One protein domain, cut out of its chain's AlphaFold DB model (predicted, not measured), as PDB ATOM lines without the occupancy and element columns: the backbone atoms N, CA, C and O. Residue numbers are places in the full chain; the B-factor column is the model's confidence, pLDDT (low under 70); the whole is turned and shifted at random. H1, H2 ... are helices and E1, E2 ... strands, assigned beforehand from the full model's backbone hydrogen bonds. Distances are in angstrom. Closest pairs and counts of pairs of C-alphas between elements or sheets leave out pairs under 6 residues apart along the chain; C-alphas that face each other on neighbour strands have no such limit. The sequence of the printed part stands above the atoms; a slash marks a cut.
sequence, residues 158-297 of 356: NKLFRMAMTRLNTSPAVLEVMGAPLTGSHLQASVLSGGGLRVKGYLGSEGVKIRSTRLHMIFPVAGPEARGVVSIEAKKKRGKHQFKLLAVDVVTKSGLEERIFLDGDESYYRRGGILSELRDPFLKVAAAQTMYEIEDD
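This is residues 158 to 297 of the 356 residues of an uncharacterized protein of Chloropicon primus (UniProt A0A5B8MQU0). A twisted sheet of five strands is covered on one face by the long helix H4 and on the other by the shorter H1 and H2, three layers with helices on both faces of a sheet. The hairpin of E1 and E2 runs out from this body as a long arm, and residues 201 to 206 at its tip stick out. The printed part has 140 residues, in the order H1 H2 E1 E2 E3 E4 E5 H3 H4, class mixed. The sheet, E1 E2 E3 E4 E5, is antiparallel, a meander in which each strand is the antiparallel neighbour of the one before. The whole is a rod, 67 by 27 by 25 A, only just loose and close to compact, with a radius of gyration of the C-alphas of 17.5 A.

E1 is residues 189 to 199, 30.7 A, and E2 residues 208 to 222, 44.2 A, beginning at C-alpha 208 (-77.073, -20.119, -52.012). E3, residues 227 to 237, and E4, residues 240 to 251, each measure 31.7 A; E4 bends by 56 degrees at residue 244. E5 is residues 257 to 263. H1, residues 158 to 168, begins at C-alpha 158 (-55.151, -0.654, -42.477); H2 is residues 172 to 178 and H3 residues 266 to 270. H4, residues 275 to 297, measures 32.6 A, has a kink of 25 degrees near residue 282 and ends at C-alpha 297 (-21.890, 0.681, -41.376).

E1 and E2 have N 191 and O 216 at 2.8 A, within hydrogen-bond range. Also within range are N 217 of E2 and O 232 of E3 at 2.9 A, N 231 of E3 and O 247 of E4 at 2.8 A, and N 248 of E4 and O 260 of E5 at 2.8 A. Residues 183 to 184 pair antiparallel with residues 221 to 222 of E2. H4 is on the sheet; its closest C-alphas to E3 are those of Ala 286 and Arg 227, 6.4 A apart. H1 is on the opposite face, its closest C-alphas to E4 being those of Leu 160 and His 241, 7.4 A. H2 is on the sheet over E4, at a height of 8.9 A. H3 only grazes the sheet with residues 266 to 269. H3 and H4 only just touch, only at the corner, through residues 275 to 276 of H4 alone, with 3 pairs of C-alphas within 8 A. H1 and H4 are apart. Every O i to N i+4 pair is within range in H1 and H3, against 2 of 3 in H2 and 16 of 19 in H4.

The two C-alphas farthest apart, those of Leu 203 and Asp 297, are 67.6 A apart. The printed part has no cut and no long link. Mean pLDDT of the printed part is 84.1; residues 196 to 208, 254 to 255 and 272 to 273 are under 70.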
ATOM      1  N   ASN A 158     -55.881  -1.423 -43.492       92.25
ATOM      2  CA  ASN A 158     -55.151  -0.654 -42.477       92.25
ATOM      3  C   ASN A 158     -55.451  -1.141 -41.053       92.25
ATOM      4  O   ASN A 158     -54.576  -1.175 -40.190       92.25
ATOM      5  N   LYS A 159     -56.702  -1.550 -40.798       92.19
ATOM      6  CA  LYS A 159     -57.073  -2.152 -39.511       92.19
ATOM      7  C   LYS A 159     -56.400  -3.511 -39.331       92.19
ATOM      8  O   LYS A 159     -55.974  -3.823 -38.224       92.19
ATOM      9  N   LEU A 160     -56.308  -4.296 -40.407       93.06
ATOM     10  CA  LEU A 160     -55.612  -5.577 -40.408       93.06
ATOM     11  C   LEU A 160     -54.123  -5.415 -40.101       93.06
ATOM     12  O   LEU A 160     -53.627  -6.083 -39.202       93.06
ATOM     13  N   PHE A 161     -53.466  -4.478 -40.785       94.00
ATOM     14  CA  PHE A 161     -52.069  -4.117 -40.579       94.00
ATOM     15  C   PHE A 161     -51.790  -3.736 -39.124       94.00
ATOM     16  O   PHE A 161     -50.899  -4.300 -38.501       94.00
ATOM     17  N   ARG A 162     -52.605  -2.851 -38.534       93.81
ATOM     18  CA  ARG A 162     -52.448  -2.459 -37.124       93.81
ATOM     19  C   ARG A 162     -52.557  -3.651 -36.177       93.81
ATOM     20  O   ARG A 162     -51.707  -3.810 -35.314       93.81
ATOM     21  N   MET A 163     -53.567  -4.507 -36.356       94.69
ATOM     22  CA  MET A 163     -53.713  -5.709 -35.525       94.69
ATOM     23  C   MET A 163     -52.552  -6.691 -35.718       94.69
ATOM     24  O   MET A 163     -52.149  -7.334 -34.753       94.69
ATOM     25  N   ALA A 164     -52.030  -6.813 -36.940       94.94
ATOM     26  CA  ALA A 164     -50.877  -7.653 -37.228       94.94
ATOM     27  C   ALA A 164     -49.620  -7.115 -36.540       94.94
ATOM     28  O   ALA A 164     -48.972  -7.865 -35.822       94.94
ATOM     29  N   MET A 165     -49.342  -5.812 -36.645       94.31
ATOM     30  CA  MET A 165     -48.228  -5.168 -35.943       94.31
ATOM     31  C   MET A 165     -48.335  -5.306 -34.425       94.31
ATOM     32  O   MET A 165     -47.333  -5.571 -33.772       94.31
ATOM     33  N   THR A 166     -49.537  -5.188 -33.850       94.12
ATOM     34  CA  THR A 166     -49.731  -5.454 -32.417       94.12
ATOM     35  C   THR A 166     -49.364  -6.895 -32.070       94.12
ATOM     36  O   THR A 166     -48.675  -7.113 -31.081       94.12
ATOM     37  N   ARG A 167     -49.777  -7.880 -32.879       94.00
ATOM     38  CA  ARG A 167     -49.422  -9.285 -32.631       94.00
ATOM     39  C   ARG A 167     -47.930  -9.556 -32.783       94.00
ATOM     40  O   ARG A 167     -47.379 -10.222 -31.920       94.00
ATOM     41  N   LEU A 168     -47.292  -8.999 -33.810       93.38
ATOM     42  CA  LEU A 168     -45.851  -9.128 -34.049       93.38
ATOM     43  C   LEU A 168     -45.032  -8.544 -32.891       93.38
ATOM     44  O   LEU A 168     -44.130  -9.195 -32.385       93.38
ATOM     45  N   ASN A 169     -45.411  -7.360 -32.404       93.31
ATOM     46  CA  ASN A 169     -44.762  -6.718 -31.258       93.31
ATOM     47  C   ASN A 169     -45.086  -7.367 -29.903       93.31
ATOM     48  O   ASN A 169     -44.521  -6.965 -28.893       93.31
ATOM     49  N   THR A 170     -46.007  -8.333 -29.854       93.19
ATOM     50  CA  THR A 170     -46.325  -9.079 -28.624       93.19
ATOM     51  C   THR A 170     -45.720 -10.484 -28.639       93.19
ATOM     52  O   THR A 170     -45.655 -11.138 -27.602       93.19
ATOM     53  N   SER A 171     -45.306 -10.994 -29.802       92.62
ATOM     54  CA  SER A 171     -44.856 -12.377 -29.935       92.62
ATOM     55  C   SER A 171     -43.362 -12.536 -29.636       92.62
ATOM     56  O   SER A 171     -42.563 -11.959 -30.373       92.62
ATOM     57  N   PRO A 172     -42.969 -13.369 -28.651       92.50
ATOM     58  CA  PRO A 172     -41.564 -13.543 -28.283       92.50
ATOM     59  C   PRO A 172     -40.736 -14.127 -29.432       92.50
ATOM     60  O   PRO A 172     -39.697 -13.573 -29.752       92.50
ATOM     61  N   ALA A 173     -41.259 -15.126 -30.151       90.75
ATOM     62  CA  ALA A 173     -40.554 -15.769 -31.263       90.75
ATOM     63  C   ALA A 173     -40.091 -14.791 -32.359       90.75
ATOM     64  O   ALA A 173     -39.037 -14.974 -32.949       90.75
ATOM     65  N   VAL A 174     -40.866 -13.739 -32.644       91.62
ATOM     66  CA  VAL A 174     -40.469 -12.738 -33.649       91.62
ATOM     67  C   VAL A 174     -39.487 -11.727 -33.058       91.62
ATOM     68  O   VAL A 174     -38.577 -11.275 -33.749       91.62
ATOM     69  N   LEU A 175     -39.663 -11.370 -31.784       92.31
ATOM     70  CA  LEU A 175     -38.802 -10.405 -31.103       92.31
ATOM     71  C   LEU A 175     -37.412 -10.970 -30.798       92.31
ATOM     72  O   LEU A 175     -36.456 -10.208 -30.824       92.31
ATOM     73  N   GLU A 176     -37.298 -12.275 -30.559       90.88
ATOM     74  CA  GLU A 176     -36.018 -12.971 -30.374       90.88
ATOM     75  C   GLU A 176     -35.140 -12.931 -31.628       90.88
ATOM     76  O   GLU A 176     -33.922 -12.917 -31.511       90.88
ATOM     77  N   VAL A 177     -35.749 -12.906 -32.817       90.25
ATOM     78  CA  VAL A 177     -35.012 -12.955 -34.089       90.25
ATOM     79  C   VAL A 177     -34.804 -11.563 -34.694       90.25
ATOM     80  O   VAL A 177     -33.792 -11.315 -35.342       90.25
ATOM     81  N   MET A 178     -35.767 -10.647 -34.539       88.44
ATOM     82  CA  MET A 178     -35.704  -9.319 -35.171       88.44
ATOM     83  C   MET A 178     -35.353  -8.180 -34.202       88.44
ATOM     84  O   MET A 178     -35.004  -7.091 -34.661       88.44
ATOM     85  N   GLY A 179     -35.449  -8.404 -32.888       89.75
ATOM     86  CA  GLY A 179     -35.308  -7.381 -31.852       89.75
ATOM     87  C   GLY A 179     -36.548  -6.488 -31.700       89.75
ATOM     88  O   GLY A 179     -37.430  -6.446 -32.557       89.75
ATOM     89  N   ALA A 180     -36.631  -5.737 -30.598       89.69
ATOM     90  CA  ALA A 180     -37.686  -4.745 -30.355       89.69
ATOM     91  C   ALA A 180     -37.116  -3.317 -30.439       89.69
ATOM     92  O   ALA A 180     -36.007  -3.095 -29.955       89.69
ATOM     93  N   PRO A 181     -37.855  -2.317 -30.959       88.06
ATOM     94  CA  PRO A 181     -39.233  -2.361 -31.460       88.06
ATOM     95  C   PRO A 181     -39.332  -2.695 -32.958       88.06
ATOM     96  O   PRO A 181     -38.475  -2.304 -33.747       88.06
ATOM     97  N   LEU A 182     -40.432  -3.334 -33.376       90.50
ATOM     98  CA  LEU A 182     -40.690  -3.582 -34.798       90.50
ATOM     99  C   LEU A 182     -41.399  -2.406 -35.454       90.50
ATOM    100  O   LEU A 182     -42.467  -1.960 -35.015       90.50
ATOM    101  N   THR A 183     -40.837  -1.972 -36.575       90.25
ATOM    102  CA  THR A 183     -41.376  -0.909 -37.417       90.25
ATOM    103  C   THR A 183     -41.875  -1.501 -38.732       90.25
ATOM    104  O   THR A 183     -41.172  -2.222 -39.435       90.25
ATOM    105  N   GLY A 184     -43.148  -1.260 -39.048       86.31
ATOM    106  CA  GLY A 184     -43.738  -1.691 -40.315       86.31
ATOM    107  C   GLY A 184     -43.596  -0.603 -41.375       86.31
ATOM    108  O   GLY A 184     -43.791   0.575 -41.075       86.31
ATOM    109  N   SER A 185     -43.315  -0.987 -42.619       85.44
ATOM    110  CA  SER A 185     -43.264  -0.040 -43.734       85.44
ATOM    111  C   SER A 185     -44.662   0.409 -44.183       85.44
ATOM    112  O   SER A 185     -45.661  -0.306 -44.051       85.44
ATOM    113  N   HIS A 186     -44.733   1.601 -44.780       78.38
ATOM    114  CA  HIS A 186     -45.936   2.093 -45.457       78.38
ATOM    115  C   HIS A 186     -46.238   1.349 -46.769       78.38
ATOM    116  O   HIS A 186     -47.370   1.410 -47.252       78.38
ATOM    117  N   LEU A 187     -45.259   0.634 -47.335       84.62
ATOM    118  CA  LEU A 187     -45.434  -0.153 -48.551       84.62
ATOM    119  C   LEU A 187     -46.201  -1.448 -48.237       84.62
ATOM    120  O   LEU A 187     -45.689  -2.335 -47.561       84.62
ATOM    121  N   GLN A 188     -47.433  -1.566 -48.735       89.56
ATOM    122  CA  GLN A 188     -48.289  -2.731 -48.490       89.56
ATOM    123  C   GLN A 188     -48.903  -3.217 -49.800       89.56
ATOM    124  O   GLN A 188     -49.591  -2.464 -50.492       89.56
ATOM    125  N   ALA A 189     -48.708  -4.493 -50.118       89.94
ATOM    126  CA  ALA A 189     -49.431  -5.163 -51.188       89.94
ATOM    127  C   ALA A 189     -50.646  -5.862 -50.584       89.94
ATOM    128  O   ALA A 189     -50.516  -6.658 -49.656       89.94
ATOM    129  N   SER A 190     -51.847  -5.570 -51.085       89.94
ATOM    130  CA  SER A 190     -53.062  -6.202 -50.574       89.94
ATOM    131  C   SER A 190     -53.994  -6.627 -51.700       89.94
ATOM    132  O   SER A 190     -54.279  -5.863 -52.619       89.94
ATOM    133  N   VAL A 191     -54.470  -7.866 -51.620       89.94
ATOM    134  CA  VAL A 191     -55.350  -8.486 -52.608       89.94
ATOM    135  C   VAL A 191     -56.559  -9.071 -51.893       89.94
ATOM    136  O   VAL A 191     -56.451  -9.882 -50.971       89.94
ATOM    137  N   LEU A 192     -57.748  -8.667 -52.330       88.94
ATOM    138  CA  LEU A 192     -59.000  -9.250 -51.866       88.94
ATOM    139  C   LEU A 192     -59.341 -10.448 -52.752       88.94
ATOM    140  O   LEU A 192     -59.721 -10.283 -53.907       88.94
ATOM    141  N   SER A 193     -59.233 -11.653 -52.197       83.44
ATOM    142  CA  SER A 193     -59.596 -12.892 -52.881       83.44
ATOM    143  C   SER A 193     -60.955 -13.412 -52.418       83.44
ATOM    144  O   SER A 193     -61.334 -13.361 -51.242       83.44
ATOM    145  N   GLY A 194     -61.720 -13.951 -53.361       78.12
ATOM    146  CA  GLY A 194     -63.061 -14.459 -53.109       78.12
ATOM    147  C   GLY A 194     -64.113 -13.356 -53.018       78.12
ATOM    148  O   GLY A 194     -64.057 -12.354 -53.722       78.12
ATOM    149  N   GLY A 195     -65.133 -13.584 -52.188       72.88
ATOM    150  CA  GLY A 195     -66.391 -12.850 -52.311       72.88
ATOM    151  C   GLY A 195     -67.213 -13.347 -53.507       72.88
ATOM    152  O   GLY A 195     -66.682 -13.731 -54.547       72.88
ATOM    153  N   GLY A 196     -68.530 -13.407 -53.342       69.62
ATOM    154  CA  GLY A 196     -69.453 -13.809 -54.405       69.62
ATOM    155  C   GLY A 196     -70.404 -14.927 -54.002       69.62
ATOM    156  O   GLY A 196     -70.178 -15.664 -53.039       69.62
ATOM    157  N   LEU A 197     -71.497 -15.021 -54.752       68.44
ATOM    158  CA  LEU A 197     -72.513 -16.052 -54.596       68.44
ATOM    159  C   LEU A 197     -72.014 -17.326 -55.278       68.44
ATOM    160  O   LEU A 197     -71.735 -17.326 -56.477       68.44
ATOM    161  N   ARG A 198     -71.883 -18.409 -54.510       67.75
ATOM    162  CA  ARG A 198     -71.746 -19.758 -55.053       67.75
ATOM    163  C   ARG A 198     -73.058 -20.478 -54.793       67.75
ATOM    164  O   ARG A 198     -73.383 -20.781 -53.647       67.75
ATOM    165  N   VAL A 199     -73.792 -20.760 -55.855       63.94
ATOM    166  CA  VAL A 199     -74.884 -21.727 -55.788       63.94
ATOM    167  C   VAL A 199     -74.225 -23.102 -55.847       63.94
ATOM    168  O   VAL A 199     -73.422 -23.366 -56.743       63.94
ATOM    169  N   LYS A 200     -74.449 -23.929 -54.829       54.91
ATOM    170  CA  LYS A 200     -74.039 -25.335 -54.836       54.91
ATOM    171  C   LYS A 200     -75.327 -26.158 -54.933       54.91
ATOM    172  O   LYS A 200     -76.299 -25.803 -54.272       54.91
ATOM    173  N   GLY A 201     -75.340 -27.176 -55.790       55.72
ATOM    174  CA  GLY A 201     -76.500 -28.045 -56.020       55.72
ATOM    175  C   GLY A 201     -77.483 -27.562 -57.095       55.72
ATOM    176  O   GLY A 201     -77.322 -26.495 -57.692       55.72
ATOM    177  N   TYR A 202     -78.502 -28.388 -57.345       52.72
ATOM    178  CA  TYR A 202     -79.602 -28.105 -58.266       52.72
ATOM    179  C   TYR A 202     -80.608 -27.172 -57.607       52.72
ATOM    180  O   TYR A 202     -81.116 -27.485 -56.535       52.72
ATOM    181  N   LEU A 203     -80.865 -26.027 -58.250       50.97
ATOM    182  CA  LEU A 203     -82.055 -25.189 -58.059       50.97
ATOM    183  C   LEU A 203     -82.583 -25.149 -56.603       50.97
ATOM    184  O   LEU A 203     -83.734 -25.461 -56.331       50.97
ATOM    185  N   GLY A 204     -81.716 -24.775 -55.654       49.41
ATOM    186  CA  GLY A 204     -82.113 -24.477 -54.274       49.41
ATOM    187  C   GLY A 204     -81.972 -25.587 -53.225       49.41
ATOM    188  O   GLY A 204     -82.126 -25.259 -52.053       49.41
ATOM    189  N   SER A 205     -81.613 -26.838 -53.555       49.19
ATOM    190  CA  SER A 205     -81.578 -27.910 -52.530       49.19
ATOM    191  C   SER A 205     -80.389 -27.846 -51.550       49.19
ATOM    192  O   SER A 205     -80.523 -28.255 -50.402       49.19
ATOM    193  N   GLU A 206     -79.241 -27.280 -51.949       51.34
ATOM    194  CA  GLU A 206     -78.040 -27.112 -51.094       51.34
ATOM    195  C   GLU A 206     -77.776 -25.642 -50.677       51.34
ATOM    196  O   GLU A 206     -76.781 -25.331 -50.009       51.34
ATOM    197  N   GLY A 207     -78.691 -24.729 -51.026       57.03
ATOM    198  CA  GLY A 207     -78.661 -23.319 -50.638       57.03
ATOM    199  C   GLY A 207     -77.650 -22.440 -51.392       57.03
ATOM    200  O   GLY A 207     -76.601 -22.858 -51.889       57.03
ATOM    201  N   VAL A 208     -77.963 -21.146 -51.461       65.19
ATOM    202  CA  VAL A 208     -77.073 -20.119 -52.012       65.19
ATOM    203  C   VAL A 208     -76.029 -19.756 -50.951       65.19
ATOM    204  O   VAL A 208     -76.341 -19.101 -49.957       65.19
ATOM    205  N   LYS A 209     -74.765 -20.162 -51.138       71.62
ATOM    206  CA  LYS A 209     -73.674 -19.822 -50.208       71.62
ATOM    207  C   LYS A 209     -72.947 -18.561 -50.657       71.62
ATOM    208  O   LYS A 209     -72.265 -18.537 -51.682       71.62
ATOM    209  N   ILE A 210     -73.009 -17.522 -49.829       73.50
ATOM    210  CA  ILE A 210     -72.158 -16.339 -49.979       73.50
ATOM    211  C   ILE A 210     -70.759 -16.691 -49.468       73.50
ATOM    212  O   ILE A 210     -70.558 -16.978 -48.284       73.50
ATOM    213  N   ARG A 211     -69.765 -16.674 -50.360       77.88
ATOM    214  CA  ARG A 211     -68.367 -16.819 -49.958       77.88
ATOM    215  C   ARG A 211     -67.933 -15.527 -49.274       77.88
ATOM    216  O   ARG A 211     -68.078 -14.440 -49.819       77.88
ATOM    217  N   SER A 212     -67.340 -15.657 -48.097       80.75
ATOM    218  CA  SER A 212     -66.642 -14.550 -47.444       80.75
ATOM    219  C   SER A 212     -65.448 -14.087 -48.275       80.75
ATOM    220  O   SER A 212     -64.664 -14.928 -48.727       80.75
ATOM    221  N   THR A 213     -65.251 -12.780 -48.373       87.06
ATOM    222  CA  THR A 213     -63.996 -12.206 -48.858       87.06
ATOM    223  C   THR A 213     -62.847 -12.581 -47.918       87.06
ATOM    224  O   THR A 213     -63.026 -12.630 -46.695       87.06
ATOM    225  N   ARG A 214     -61.687 -12.887 -48.494       89.56
ATOM    226  CA  ARG A 214     -60.411 -13.066 -47.804       89.56
ATOM    227  C   ARG A 214     -59.479 -11.944 -48.243       89.56
ATOM    228  O   ARG A 214     -59.519 -11.536 -49.399       89.56
ATOM    229  N   LEU A 215     -58.693 -11.422 -47.317       91.56
ATOM    230  CA  LEU A 215     -57.658 -10.440 -47.593       91.56
ATOM    231  C   LEU A 215     -56.316 -11.150 -47.479       91.56
ATOM    232  O   LEU A 215     -56.014 -11.701 -46.423       91.56
ATOM    233  N   HIS A 216     -55.560 -11.129 -48.565       92.12
ATOM    234  CA  HIS A 216     -54.158 -11.506 -48.599       92.12
ATOM    235  C   HIS A 216     -53.355 -10.212 -48.584       92.12
ATOM    236  O   HIS A 216     -53.669  -9.293 -49.341       92.12
ATOM    237  N   MET A 217     -52.389 -10.100 -47.688       92.19
ATOM    238  CA  MET A 217     -51.590  -8.894 -47.533       92.19
ATOM    239  C   MET A 217     -50.140  -9.263 -47.275       92.19
ATOM    240  O   MET A 217     -49.877 -10.201 -46.528       92.19
ATOM    241  N   ILE A 218     -49.238  -8.498 -47.877       93.12
ATOM    242  CA  ILE A 218     -47.806  -8.569 -47.630       93.12
ATOM    243  C   ILE A 218     -47.277  -7.169 -47.353       93.12
ATOM    244  O   ILE A 218     -47.689  -6.206 -48.009       93.12
ATOM    245  N   PHE A 219     -46.383  -7.055 -46.377       93.88
ATOM    246  CA  PHE A 219     -45.646  -5.822 -46.120       93.88
ATOM    247  C   PHE A 219     -44.269  -6.111 -45.511       93.88
ATOM    248  O   PHE A 219     -44.126  -7.101 -44.791       93.88
ATOM    249  N   PRO A 220     -43.261  -5.258 -45.761       93.75
ATOM    250  CA  PRO A 220     -41.969  -5.369 -45.107       93.75
ATOM    251  C   PRO A 220     -42.021  -4.835 -43.669       93.75
ATOM    252  O   PRO A 220     -42.717  -3.857 -43.368       93.75
ATOM    253  N   VAL A 221     -41.262  -5.484 -42.792       93.44
ATOM    254  CA  VAL A 221     -41.066  -5.133 -41.383       93.44
ATOM    255  C   VAL A 221     -39.569  -5.045 -41.092       93.44
ATOM    256  O   VAL A 221     -38.781  -5.828 -41.620       93.44
ATOM    257  N   ALA A 222     -39.177  -4.086 -40.263       91.38
ATOM    258  CA  ALA A 222     -37.802  -3.896 -39.831       91.38
ATOM    259  C   ALA A 222     -37.731  -3.897 -38.303       91.38
ATOM    260  O   ALA A 222     -38.489  -3.178 -37.641       91.38
ATOM    261  N   GLY A 223     -36.830  -4.712 -37.765       90.62
ATOM    262  CA  GLY A 223     -36.368  -4.629 -36.388       90.62
ATOM    263  C   GLY A 223     -34.894  -4.200 -36.333       90.62
ATOM    264  O   GLY A 223     -34.261  -4.070 -37.384       90.62
ATOM    265  N   PRO A 224     -34.347  -3.955 -35.132       88.44
ATOM    266  CA  PRO A 224     -32.944  -3.578 -34.957       88.44
ATOM    267  C   PRO A 224     -31.946  -4.643 -35.429       88.44
ATOM    268  O   PRO A 224     -30.841  -4.309 -35.842       88.44
ATOM    269  N   GLU A 225     -32.312  -5.923 -35.346       87.06
ATOM    270  CA  GLU A 225     -31.378  -7.025 -35.605       87.06
ATOM    271  C   GLU A 225     -31.544  -7.629 -36.998       87.06
ATOM    272  O   GLU A 225     -30.561  -8.070 -37.603       87.06
ATOM    273  N   ALA A 226     -32.776  -7.629 -37.514       87.88
ATOM    274  CA  ALA A 226     -33.104  -8.218 -38.800       87.88
ATOM    275  C   ALA A 226     -34.291  -7.529 -39.484       87.88
ATOM    276  O   ALA A 226     -35.141  -6.876 -38.867       87.88
ATOM    277  N   ARG A 227     -34.362  -7.731 -40.800       89.62
ATOM    278  CA  ARG A 227     -35.474  -7.305 -41.648       89.62
ATOM    279  C   ARG A 227     -36.252  -8.506 -42.138       89.62
ATOM    280  O   ARG A 227     -35.716  -9.602 -42.278       89.62
ATOM    281  N   GLY A 228     -37.527  -8.287 -42.423       91.44
ATOM    282  CA  GLY A 228     -38.389  -9.355 -42.877       91.44
ATOM    283  C   GLY A 228     -39.596  -8.898 -43.671       91.44
ATOM    284  O   GLY A 228     -39.872  -7.712 -43.854       91.44
ATOM    285  N   VAL A 229     -40.342  -9.884 -44.146       93.19
ATOM    286  CA  VAL A 229     -41.570  -9.713 -44.911       93.19
ATOM    287  C   VAL A 229     -42.687 -10.460 -44.202       93.19
ATOM    288  O   VAL A 229     -42.607 -11.659 -43.949       93.19
ATOM    289  N   VAL A 230     -43.763  -9.751 -43.881       94.12
ATOM    290  CA  VAL A 230     -44.926 -10.325 -43.208       94.12
ATOM    291  C   VAL A 230     -45.941 -10.750 -44.253       94.12
ATOM    292  O   VAL A 230     -46.391  -9.935 -45.053       94.12
ATOM    293  N   SER A 231     -46.346 -12.014 -44.204       93.12
ATOM    294  CA  SER A 231     -47.409 -12.584 -45.028       93.12
ATOM    295  C   SER A 231     -48.668 -12.813 -44.198       93.12
ATOM    296  O   SER A 231     -48.643 -13.486 -43.167       93.12
ATOM    297  N   ILE A 232     -49.795 -12.282 -44.667       93.56
ATOM    298  CA  ILE A 232     -51.068 -12.335 -43.950       93.56
ATOM    299  C   ILE A 232     -52.174 -12.871 -44.845       93.56
ATOM    300  O   ILE A 232     -52.422 -12.362 -45.936       93.56
ATOM    301  N   GLU A 233     -52.932 -13.825 -44.318       93.00
ATOM    302  CA  GLU A 233     -54.262 -14.161 -44.808       93.00
ATOM    303  C   GLU A 233     -55.279 -13.949 -43.692       93.00
ATOM    304  O   GLU A 233     -55.204 -14.557 -42.623       93.00
ATOM    305  N   ALA A 234     -56.289 -13.122 -43.947       93.38
ATOM    306  CA  ALA A 234     -57.348 -12.870 -42.987       93.38
ATOM    307  C   ALA A 234     -58.740 -12.922 -43.600       93.38
ATOM    308  O   ALA A 234     -58.981 -12.648 -44.777       93.38
ATOM    309  N   LYS A 235     -59.710 -13.237 -42.745       92.50
ATOM    310  CA  LYS A 235     -61.128 -13.279 -43.084       92.50
ATOM    311  C   LYS A 235     -61.925 -12.502 -42.051       92.50
ATOM    312  O   LYS A 235     -61.682 -12.626 -40.855       92.50
ATOM    313  N   LYS A 236     -62.934 -11.750 -42.493       91.00
ATOM    314  CA  LYS A 236     -63.880 -11.090 -41.584       91.00
ATOM    315  C   LYS A 236     -65.119 -11.959 -41.390       91.00
ATOM    316  O   LYS A 236     -65.761 -12.379 -42.352       91.00
ATOM    317  N   LYS A 237     -65.439 -12.264 -40.133       87.50
ATOM    318  CA  LYS A 237     -66.636 -13.007 -39.719       87.50
ATOM    319  C   LYS A 237     -67.359 -12.207 -38.643       87.50
ATOM    320  O   LYS A 237     -66.754 -11.832 -37.646       87.50
ATOM    321  N   ARG A 238     -68.661 -11.955 -38.832       84.44
ATOM    322  CA  ARG A 238     -69.512 -11.231 -37.862       84.44
ATOM    323  C   ARG A 238     -68.873  -9.918 -37.358       84.44
ATOM    324  O   ARG A 238     -68.942  -9.609 -36.176       84.44
ATOM    325  N   GLY A 239     -68.222  -9.164 -38.246       84.69
ATOM    326  CA  GLY A 239     -67.559  -7.896 -37.911       84.69
ATOM    327  C   GLY A 239     -66.151  -8.011 -37.307       84.69
ATOM    328  O   GLY A 239     -65.435  -7.012 -37.287       84.69
ATOM    329  N   LYS A 240     -65.709  -9.202 -36.887       89.38
ATOM    330  CA  LYS A 240     -64.359  -9.440 -36.351       89.38
ATOM    331  C   LYS A 240     -63.421  -9.961 -37.443       89.38
ATOM    332  O   LYS A 240     -63.838 -10.756 -38.289       89.38
ATOM    333  N   HIS A 241     -62.168  -9.514 -37.426       91.75
ATOM    334  CA  HIS A 241     -61.119 -10.048 -38.294       91.75
ATOM    335  C   HIS A 241     -60.505 -11.276 -37.629       91.75
ATOM    336  O   HIS A 241     -60.225 -11.258 -36.435       91.75
ATOM    337  N   GLN A 242     -60.331 -12.341 -38.400       92.50
ATOM    338  CA  GLN A 242     -59.695 -13.574 -37.970       92.50
ATOM    339  C   GLN A 242     -58.518 -13.845 -38.905       92.50
ATOM    340  O   GLN A 242     -58.729 -13.993 -40.115       92.50
ATOM    341  N   PHE A 243     -57.313 -13.915 -38.345       93.31
ATOM    342  CA  PHE A 243     -56.127 -14.372 -39.059       93.31
ATOM    343  C   PHE A 243     -56.257 -15.873 -39.333       93.31
ATOM    344  O   PHE A 243     -56.709 -16.651 -38.490       93.31
ATOM    345  N   LYS A 244     -55.996 -16.251 -40.579       92.00
ATOM    346  CA  LYS A 244     -55.871 -17.640 -41.033       92.00
ATOM    347  C   LYS A 244     -54.419 -18.013 -41.259       92.00
ATOM    348  O   LYS A 244     -54.084 -19.174 -41.070       92.00
ATOM    349  N   LEU A 245     -53.623 -17.021 -41.633       92.88
ATOM    350  CA  LEU A 245     -52.187 -17.101 -41.748       92.88
ATOM    351  C   LEU A 245     -51.612 -15.763 -41.282       92.88
ATOM    352  O   LEU A 245     -52.076 -14.711 -41.732       92.88
ATOM    353  N   LEU A 246     -50.637 -15.813 -40.390       94.62
ATOM    354  CA  LEU A 246     -49.771 -14.700 -40.031       94.62
ATOM    355  C   LEU A 246     -48.369 -15.283 -39.911       94.62
ATOM    356  O   LEU A 246     -48.092 -16.026 -38.972       94.62
ATOM    357  N   ALA A 247     -47.529 -14.992 -40.897       93.88
ATOM    358  CA  ALA A 247     -46.169 -15.499 -40.975       93.88
ATOM    359  C   ALA A 247     -45.192 -14.352 -41.223       93.88
ATOM    360  O   ALA A 247     -45.544 -13.372 -41.885       93.88
ATOM    361  N   VAL A 248     -43.978 -14.491 -40.708       93.62
ATOM    362  CA  VAL A 248     -42.868 -13.562 -40.916       93.62
ATOM    363  C   VAL A 248     -41.740 -14.335 -41.570       93.62
ATOM    364  O   VAL A 248     -41.317 -15.359 -41.047       93.62
ATOM    365  N   ASP A 249     -41.290 -13.856 -42.719       92.25
ATOM    366  CA  ASP A 249     -40.063 -14.297 -43.366       92.25
ATOM    367  C   ASP A 249     -38.946 -13.350 -42.938       92.25
ATOM    368  O   ASP A 249     -38.992 -12.177 -43.298       92.25
ATOM    369  N   VAL A 250     -37.984 -13.828 -42.157       91.31
ATOM    370  CA  VAL A 250     -36.841 -13.038 -41.697       91.31
ATOM    371  C   VAL A 250     -35.636 -13.349 -42.570       91.31
ATOM    372  O   VAL A 250     -35.356 -14.511 -42.865       91.31
ATOM    373  N   VAL A 251     -34.931 -12.300 -42.982       86.81
ATOM    374  CA  VAL A 251     -33.628 -12.404 -43.635       86.81
ATOM    375  C   VAL A 251     -32.575 -12.182 -42.559       86.81
ATOM    376  O   VAL A 251     -32.396 -11.065 -42.071       86.81
ATOM    377  N   THR A 252     -31.908 -13.256 -42.144       79.62
ATOM    378  CA  THR A 252     -30.819 -13.175 -41.166       79.62
ATOM    379  C   THR A 252     -29.568 -12.589 -41.828       79.62
ATOM    380  O   THR A 252     -29.380 -12.712 -43.037       79.62
ATOM    381  N   LYS A 253     -28.656 -12.001 -41.041       73.00
ATOM    382  CA  LYS A 253     -27.361 -11.472 -41.526       73.00
ATOM    383  C   LYS A 253     -26.504 -12.508 -42.272       73.00
ATOM    384  O   LYS A 253     -25.676 -12.144 -43.092       73.00
ATOM    385  N   SER A 254     -26.720 -13.799 -42.012       68.62
ATOM    386  CA  SER A 254     -26.083 -14.923 -42.713       68.62
ATOM    387  C   SER A 254     -26.688 -15.226 -44.093       68.62
ATOM    388  O   SER A 254     -26.231 -16.148 -44.765       68.62
ATOM    389  N   GLY A 255     -27.730 -14.498 -44.511       67.88
ATOM    390  CA  GLY A 255     -28.455 -14.724 -45.763       67.88
ATOM    391  C   GLY A 255     -29.423 -15.911 -45.730       67.88
ATOM    392  O   GLY A 255     -30.017 -16.236 -46.756       67.88
ATOM    393  N   LEU A 256     -29.595 -16.564 -44.576       75.44
ATOM    394  CA  LEU A 256     -30.587 -17.621 -44.404       75.44
ATOM    395  C   LEU A 256     -31.986 -17.016 -44.237       75.44
ATOM    396  O   LEU A 256     -32.179 -16.048 -43.501       75.44
ATOM    397  N   GLU A 257     -32.954 -17.607 -44.936       83.00
ATOM    398  CA  GLU A 257     -34.369 -17.275 -44.796       83.00
ATOM    399  C   GLU A 257     -34.997 -18.167 -43.723       83.00
ATOM    400  O   GLU A 257     -35.133 -19.378 -43.917       83.00
ATOM    401  N   GLU A 258     -35.435 -17.569 -42.620       88.12
ATOM    402  CA  GLU A 258     -36.208 -18.268 -41.596       88.12
ATOM    403  C   GLU A 258     -37.661 -17.790 -41.609       88.12
ATOM    404  O   GLU A 258     -37.943 -16.591 -41.643       88.12
ATOM    405  N   ARG A 259     -38.609 -18.733 -41.582       89.81
ATOM    406  CA  ARG A 259     -40.041 -18.424 -41.538       89.81
ATOM    407  C   ARG A 259     -40.642 -18.774 -40.189       89.81
ATOM    408  O   ARG A 259     -40.731 -19.941 -39.821       89.81
ATOM    409  N   ILE A 260     -41.209 -17.765 -39.545       92.31
ATOM    410  CA  ILE A 260     -41.880 -17.882 -38.255       92.31
ATOM    411  C   ILE A 260     -43.390 -17.775 -38.476       92.31
ATOM    412  O   ILE A 260     -43.882 -16.790 -39.033       92.31
ATOM    413  N   PHE A 261     -44.149 -18.780 -38.038       93.12
ATOM    414  CA  PHE A 261     -45.613 -18.779 -38.101       93.12
ATOM    415  C   PHE A 261     -46.204 -18.408 -36.738       93.12
ATOM    416  O   PHE A 261     -45.963 -19.084 -35.744       93.12
ATOM    417  N   LEU A 262     -47.010 -17.347 -36.698       92.31
ATOM    418  CA  LEU A 262     -47.764 -16.936 -35.507       92.31
ATOM    419  C   LEU A 262     -49.182 -17.500 -35.503       92.31
ATOM    420  O   LEU A 262     -49.690 -17.938 -34.476       92.31
ATOM    421  N   ASP A 263     -49.834 -17.467 -36.663       91.69
ATOM    422  CA  ASP A 263     -51.128 -18.096 -36.883       91.69
ATOM    423  C   ASP A 263     -51.057 -18.918 -38.176       91.69
ATOM    424  O   ASP A 263     -50.629 -18.408 -39.214       91.69
ATOM    425  N   GLY A 264     -51.556 -20.155 -38.139       88.44
ATOM    426  CA  GLY A 264     -51.565 -21.067 -39.287       88.44
ATOM    427  C   GLY A 264     -50.267 -21.860 -39.451       88.44
ATOM    428  O   GLY A 264     -49.377 -21.780 -38.615       88.44
ATOM    429  N   ASP A 265     -50.182 -22.615 -40.548       87.25
ATOM    430  CA  ASP A 265     -49.087 -23.557 -40.811       87.25
ATOM    431  C   ASP A 265     -48.543 -23.398 -42.235       87.25
ATOM    432  O   ASP A 265     -49.203 -22.844 -43.125       87.25
ATOM    433  N   GLU A 266     -47.395 -24.020 -42.504       85.00
ATOM    434  CA  GLU A 266     -46.793 -24.070 -43.838       85.00
ATOM    435  C   GLU A 266     -47.742 -24.649 -44.901       85.00
ATOM    436  O   GLU A 266     -47.815 -24.159 -46.031       85.00
ATOM    437  N   SER A 267     -48.561 -25.640 -44.532       82.81
ATOM    438  CA  SER A 267     -49.569 -26.211 -45.432       82.81
ATOM    439  C   SER A 267     -50.620 -25.184 -45.878       82.81
ATOM    440  O   SER A 267     -51.163 -25.275 -46.980       82.81
ATOM    441  N   TYR A 268     -50.958 -24.204 -45.032       78.88
ATOM    442  CA  TYR A 268     -51.863 -23.109 -45.389       78.88
ATOM    443  C   TYR A 268     -51.176 -22.094 -46.295       78.88
ATOM    444  O   TYR A 268     -51.792 -21.657 -47.265       78.88
ATOM    445  N   TYR A 269     -49.904 -21.797 -46.029       80.12
ATOM    446  CA  TYR A 269     -49.089 -20.931 -46.874       80.12
ATOM    447  C   TYR A 269     -48.976 -21.483 -48.304       80.12
ATOM    448  O   TYR A 269     -49.336 -20.800 -49.260       80.12
ATOM    449  N   ARG A 270     -48.584 -22.758 -48.462       79.56
ATOM    450  CA  ARG A 270     -48.412 -23.399 -49.782       79.56
ATOM    451  C   ARG A 270     -49.717 -23.544 -50.572       79.56
ATOM    452  O   ARG A 270     -49.699 -23.568 -51.796       79.56
ATOM    453  N   ARG A 271     -50.870 -23.610 -49.894       75.75
ATOM    454  CA  ARG A 271     -52.195 -23.620 -50.547       75.75
ATOM    455  C   ARG A 271     -52.592 -22.255 -51.131       75.75
ATOM    456  O   ARG A 271     -53.533 -22.193 -51.922       75.75
ATOM    457  N   GLY A 272     -51.937 -21.168 -50.721       60.12
ATOM    458  CA  GLY A 272     -52.313 -19.789 -51.032       60.12
ATOM    459  C   GLY A 272     -51.528 -19.190 -52.198       60.12
ATOM    460  O   GLY A 272     -50.677 -18.333 -51.979       60.12
ATOM    461  N   GLY A 273     -51.860 -19.591 -53.430       68.94
ATOM    462  CA  GLY A 273     -51.156 -19.251 -54.683       68.94
ATOM    463  C   GLY A 273     -51.153 -17.785 -55.152       68.94
ATOM    464  O   GLY A 273     -51.174 -17.553 -56.347       68.94
ATOM    465  N   ILE A 274     -51.173 -16.802 -54.245       76.56
ATOM    466  CA  ILE A 274     -50.905 -15.375 -54.544       76.56
ATOM    467  C   ILE A 274     -49.824 -14.829 -53.601       76.56
ATOM    468  O   ILE A 274     -49.028 -13.979 -53.988       76.56
ATOM    469  N   LEU A 275     -49.776 -15.313 -52.354       79.19
ATOM    470  CA  LEU A 275     -48.796 -14.840 -51.377       79.19
ATOM    471  C   LEU A 275     -47.377 -15.279 -51.748       79.19
ATOM    472  O   LEU A 275     -46.455 -14.495 -51.578       79.19
ATOM    473  N   SER A 276     -47.216 -16.483 -52.302       78.50
ATOM    474  CA  SER A 276     -45.920 -16.969 -52.785       78.50
ATOM    475  C   SER A 276     -45.352 -16.091 -53.900       78.50
ATOM    476  O   SER A 276     -44.175 -15.770 -53.874       78.50
ATOM    477  N   GLU A 277     -46.189 -15.645 -54.841       81.56
ATOM    478  CA  GLU A 277     -45.743 -14.812 -55.969       81.56
ATOM    479  C   GLU A 277     -45.401 -13.382 -55.540       81.56
ATOM    480  O   GLU A 277     -44.475 -12.765 -56.061       81.56
ATOM    481  N   LEU A 278     -46.144 -12.840 -54.573       79.62
ATOM    482  CA  LEU A 278     -45.912 -11.491 -54.063       79.62
ATOM    483  C   LEU A 278     -44.748 -11.418 -53.066       79.62
ATOM    484  O   LEU A 278     -44.329 -10.317 -52.730       79.62
ATOM    485  N   ARG A 279     -44.237 -12.550 -52.575       82.75
ATOM    486  CA  ARG A 279     -43.176 -12.606 -51.562       82.75
ATOM    487  C   ARG A 279     -41.817 -12.216 -52.140       82.75
ATOM    488  O   ARG A 279     -41.145 -11.342 -51.595       82.75
ATOM    489  N   ASP A 280     -41.433 -12.846 -53.245       82.88
ATOM    490  CA  ASP A 280     -40.065 -12.791 -53.771       82.88
ATOM    491  C   ASP A 280     -39.577 -11.369 -54.093       82.88
ATOM    492  O   ASP A 280     -38.436 -11.047 -53.749       82.88
ATOM    493  N   PRO A 281     -40.395 -10.471 -54.685       83.62
ATOM    494  CA  PRO A 281     -39.966  -9.094 -54.916       83.62
ATOM    495  C   PRO A 281     -39.658  -8.349 -53.614       83.62
ATOM    496  O   PRO A 281     -38.681  -7.610 -53.545       83.62
ATOM    497  N   PHE A 282     -40.465  -8.557 -52.568       80.94
ATOM    498  CA  PHE A 282     -40.278  -7.884 -51.283       80.94
ATOM    499  C   PHE A 282     -39.066  -8.427 -50.531       80.94
ATOM    500  O   PHE A 282     -38.349  -7.647 -49.910       80.94
ATOM    501  N   LEU A 283     -38.804  -9.732 -50.623       82.25
ATOM    502  CA  LEU A 283     -37.616 -10.334 -50.021       82.25
ATOM    503  C   LEU A 283     -36.327  -9.859 -50.672       82.25
ATOM    504  O   LEU A 283     -35.398  -9.496 -49.963       82.25
ATOM    505  N   LYS A 284     -36.281  -9.798 -52.007       83.69
ATOM    506  CA  LYS A 284     -35.107  -9.279 -52.722       83.69
ATOM    507  C   LYS A 284     -34.792  -7.844 -52.319       83.69
ATOM    508  O   LYS A 284     -33.631  -7.511 -52.108       83.69
ATOM    509  N   VAL A 285     -35.824  -7.011 -52.187       83.00
ATOM    510  CA  VAL A 285     -35.664  -5.628 -51.724       83.00
ATOM    511  C   VAL A 285     -35.186  -5.592 -50.272       83.00
ATOM    512  O   VAL A 285     -34.248  -4.861 -49.978       83.00
ATOM    513  N   ALA A 286     -35.770  -6.398 -49.380       79.56
ATOM    514  CA  ALA A 286     -35.353  -6.455 -47.979       79.56
ATOM    515  C   ALA A 286     -33.890  -6.906 -47.829       79.56
ATOM    516  O   ALA A 286     -33.128  -6.263 -47.116       79.56
ATOM    517  N   ALA A 287     -33.486  -7.953 -48.554       78.94
ATOM    518  CA  ALA A 287     -32.117  -8.456 -48.554       78.94
ATOM    519  C   ALA A 287     -31.125  -7.424 -49.109       78.94
ATOM    520  O   ALA A 287     -30.102  -7.170 -48.482       78.94
ATOM    521  N   ALA A 288     -31.441  -6.777 -50.237       81.88
ATOM    522  CA  ALA A 288     -30.591  -5.730 -50.806       81.88
ATOM    523  C   ALA A 288     -30.395  -4.562 -49.829       81.88
ATOM    524  O   ALA A 288     -29.276  -4.096 -49.645       81.88
ATOM    525  N   GLN A 289     -31.462  -4.129 -49.152       80.00
ATOM    526  CA  GLN A 289     -31.371  -3.059 -48.162       80.00
ATOM    527  C   GLN A 289     -30.516  -3.438 -46.948       80.00
ATOM    528  O   GLN A 289     -29.804  -2.588 -46.434       80.00
ATOM    529  N   THR A 290     -30.576  -4.688 -46.486       79.19
ATOM    530  CA  THR A 290     -29.694  -5.162 -45.409       79.19
ATOM    531  C   THR A 290     -28.229  -5.163 -45.840       79.19
ATOM    532  O   THR A 290     -27.377  -4.806 -45.039       79.19
ATOM    533  N   MET A 291     -27.926  -5.519 -47.092       77.81
ATOM    534  CA  MET A 291     -26.545  -5.493 -47.594       77.81
ATOM    535  C   MET A 291     -25.995  -4.066 -47.688       77.81
ATOM    536  O   MET A 291     -24.871  -3.841 -47.259       77.81
ATOM    537  N   TYR A 292     -26.791  -3.107 -48.174       83.69
ATOM    538  CA  TYR A 292     -26.370  -1.702 -48.230       83.69
ATOM    539  C   TYR A 292     -26.114  -1.108 -46.844       83.69
ATOM    540  O   TYR A 292     -25.154  -0.380 -46.667       83.69
ATOM    541  N   GLU A 293     -26.920  -1.459 -45.843       81.69
ATOM    542  CA  GLU A 293     -26.680  -0.983 -44.475       81.69
ATOM    543  C   GLU A 293     -25.415  -1.562 -43.856       81.69
ATOM    544  O   GLU A 293     -24.740  -0.876 -43.099       81.69
ATOM    545  N   ILE A 294     -25.080  -2.813 -44.175       84.25
ATOM    546  CA  ILE A 294     -23.820  -3.411 -43.728       84.25
ATOM    547  C   ILE A 294     -22.633  -2.677 -44.368       84.25
ATOM    548  O   ILE A 294     -21.666  -2.386 -43.673       84.25
ATOM    549  N   GLU A 295     -22.720  -2.358 -45.662       85.25
ATOM    550  CA  GLU A 295     -21.694  -1.590 -46.383       85.25
ATOM    551  C   GLU A 295     -21.551  -0.169 -45.806       85.25
ATOM    552  O   GLU A 295     -20.443   0.236 -45.455       85.25
ATOM    553  N   ASP A 296     -22.664   0.539 -45.591       89.44
ATOM    554  CA  ASP A 296     -22.686   1.875 -44.981       89.44
ATOM    555  C   ASP A 296     -22.095   1.863 -43.551       89.44
ATOM    556  O   ASP A 296     -21.293   2.733 -43.196       89.44
ATOM    557  N   ASP A 297     -22.435   0.859 -42.732       86.44
ATOM    558  CA  ASP A 297     -21.890   0.681 -41.376       86.44
ATOM    559  C   ASP A 297     -20.369   0.434 -41.397       86.44
ATOM    560  O   ASP A 297     -19.638   0.874 -40.500       86.44
TER     561      ASP A 297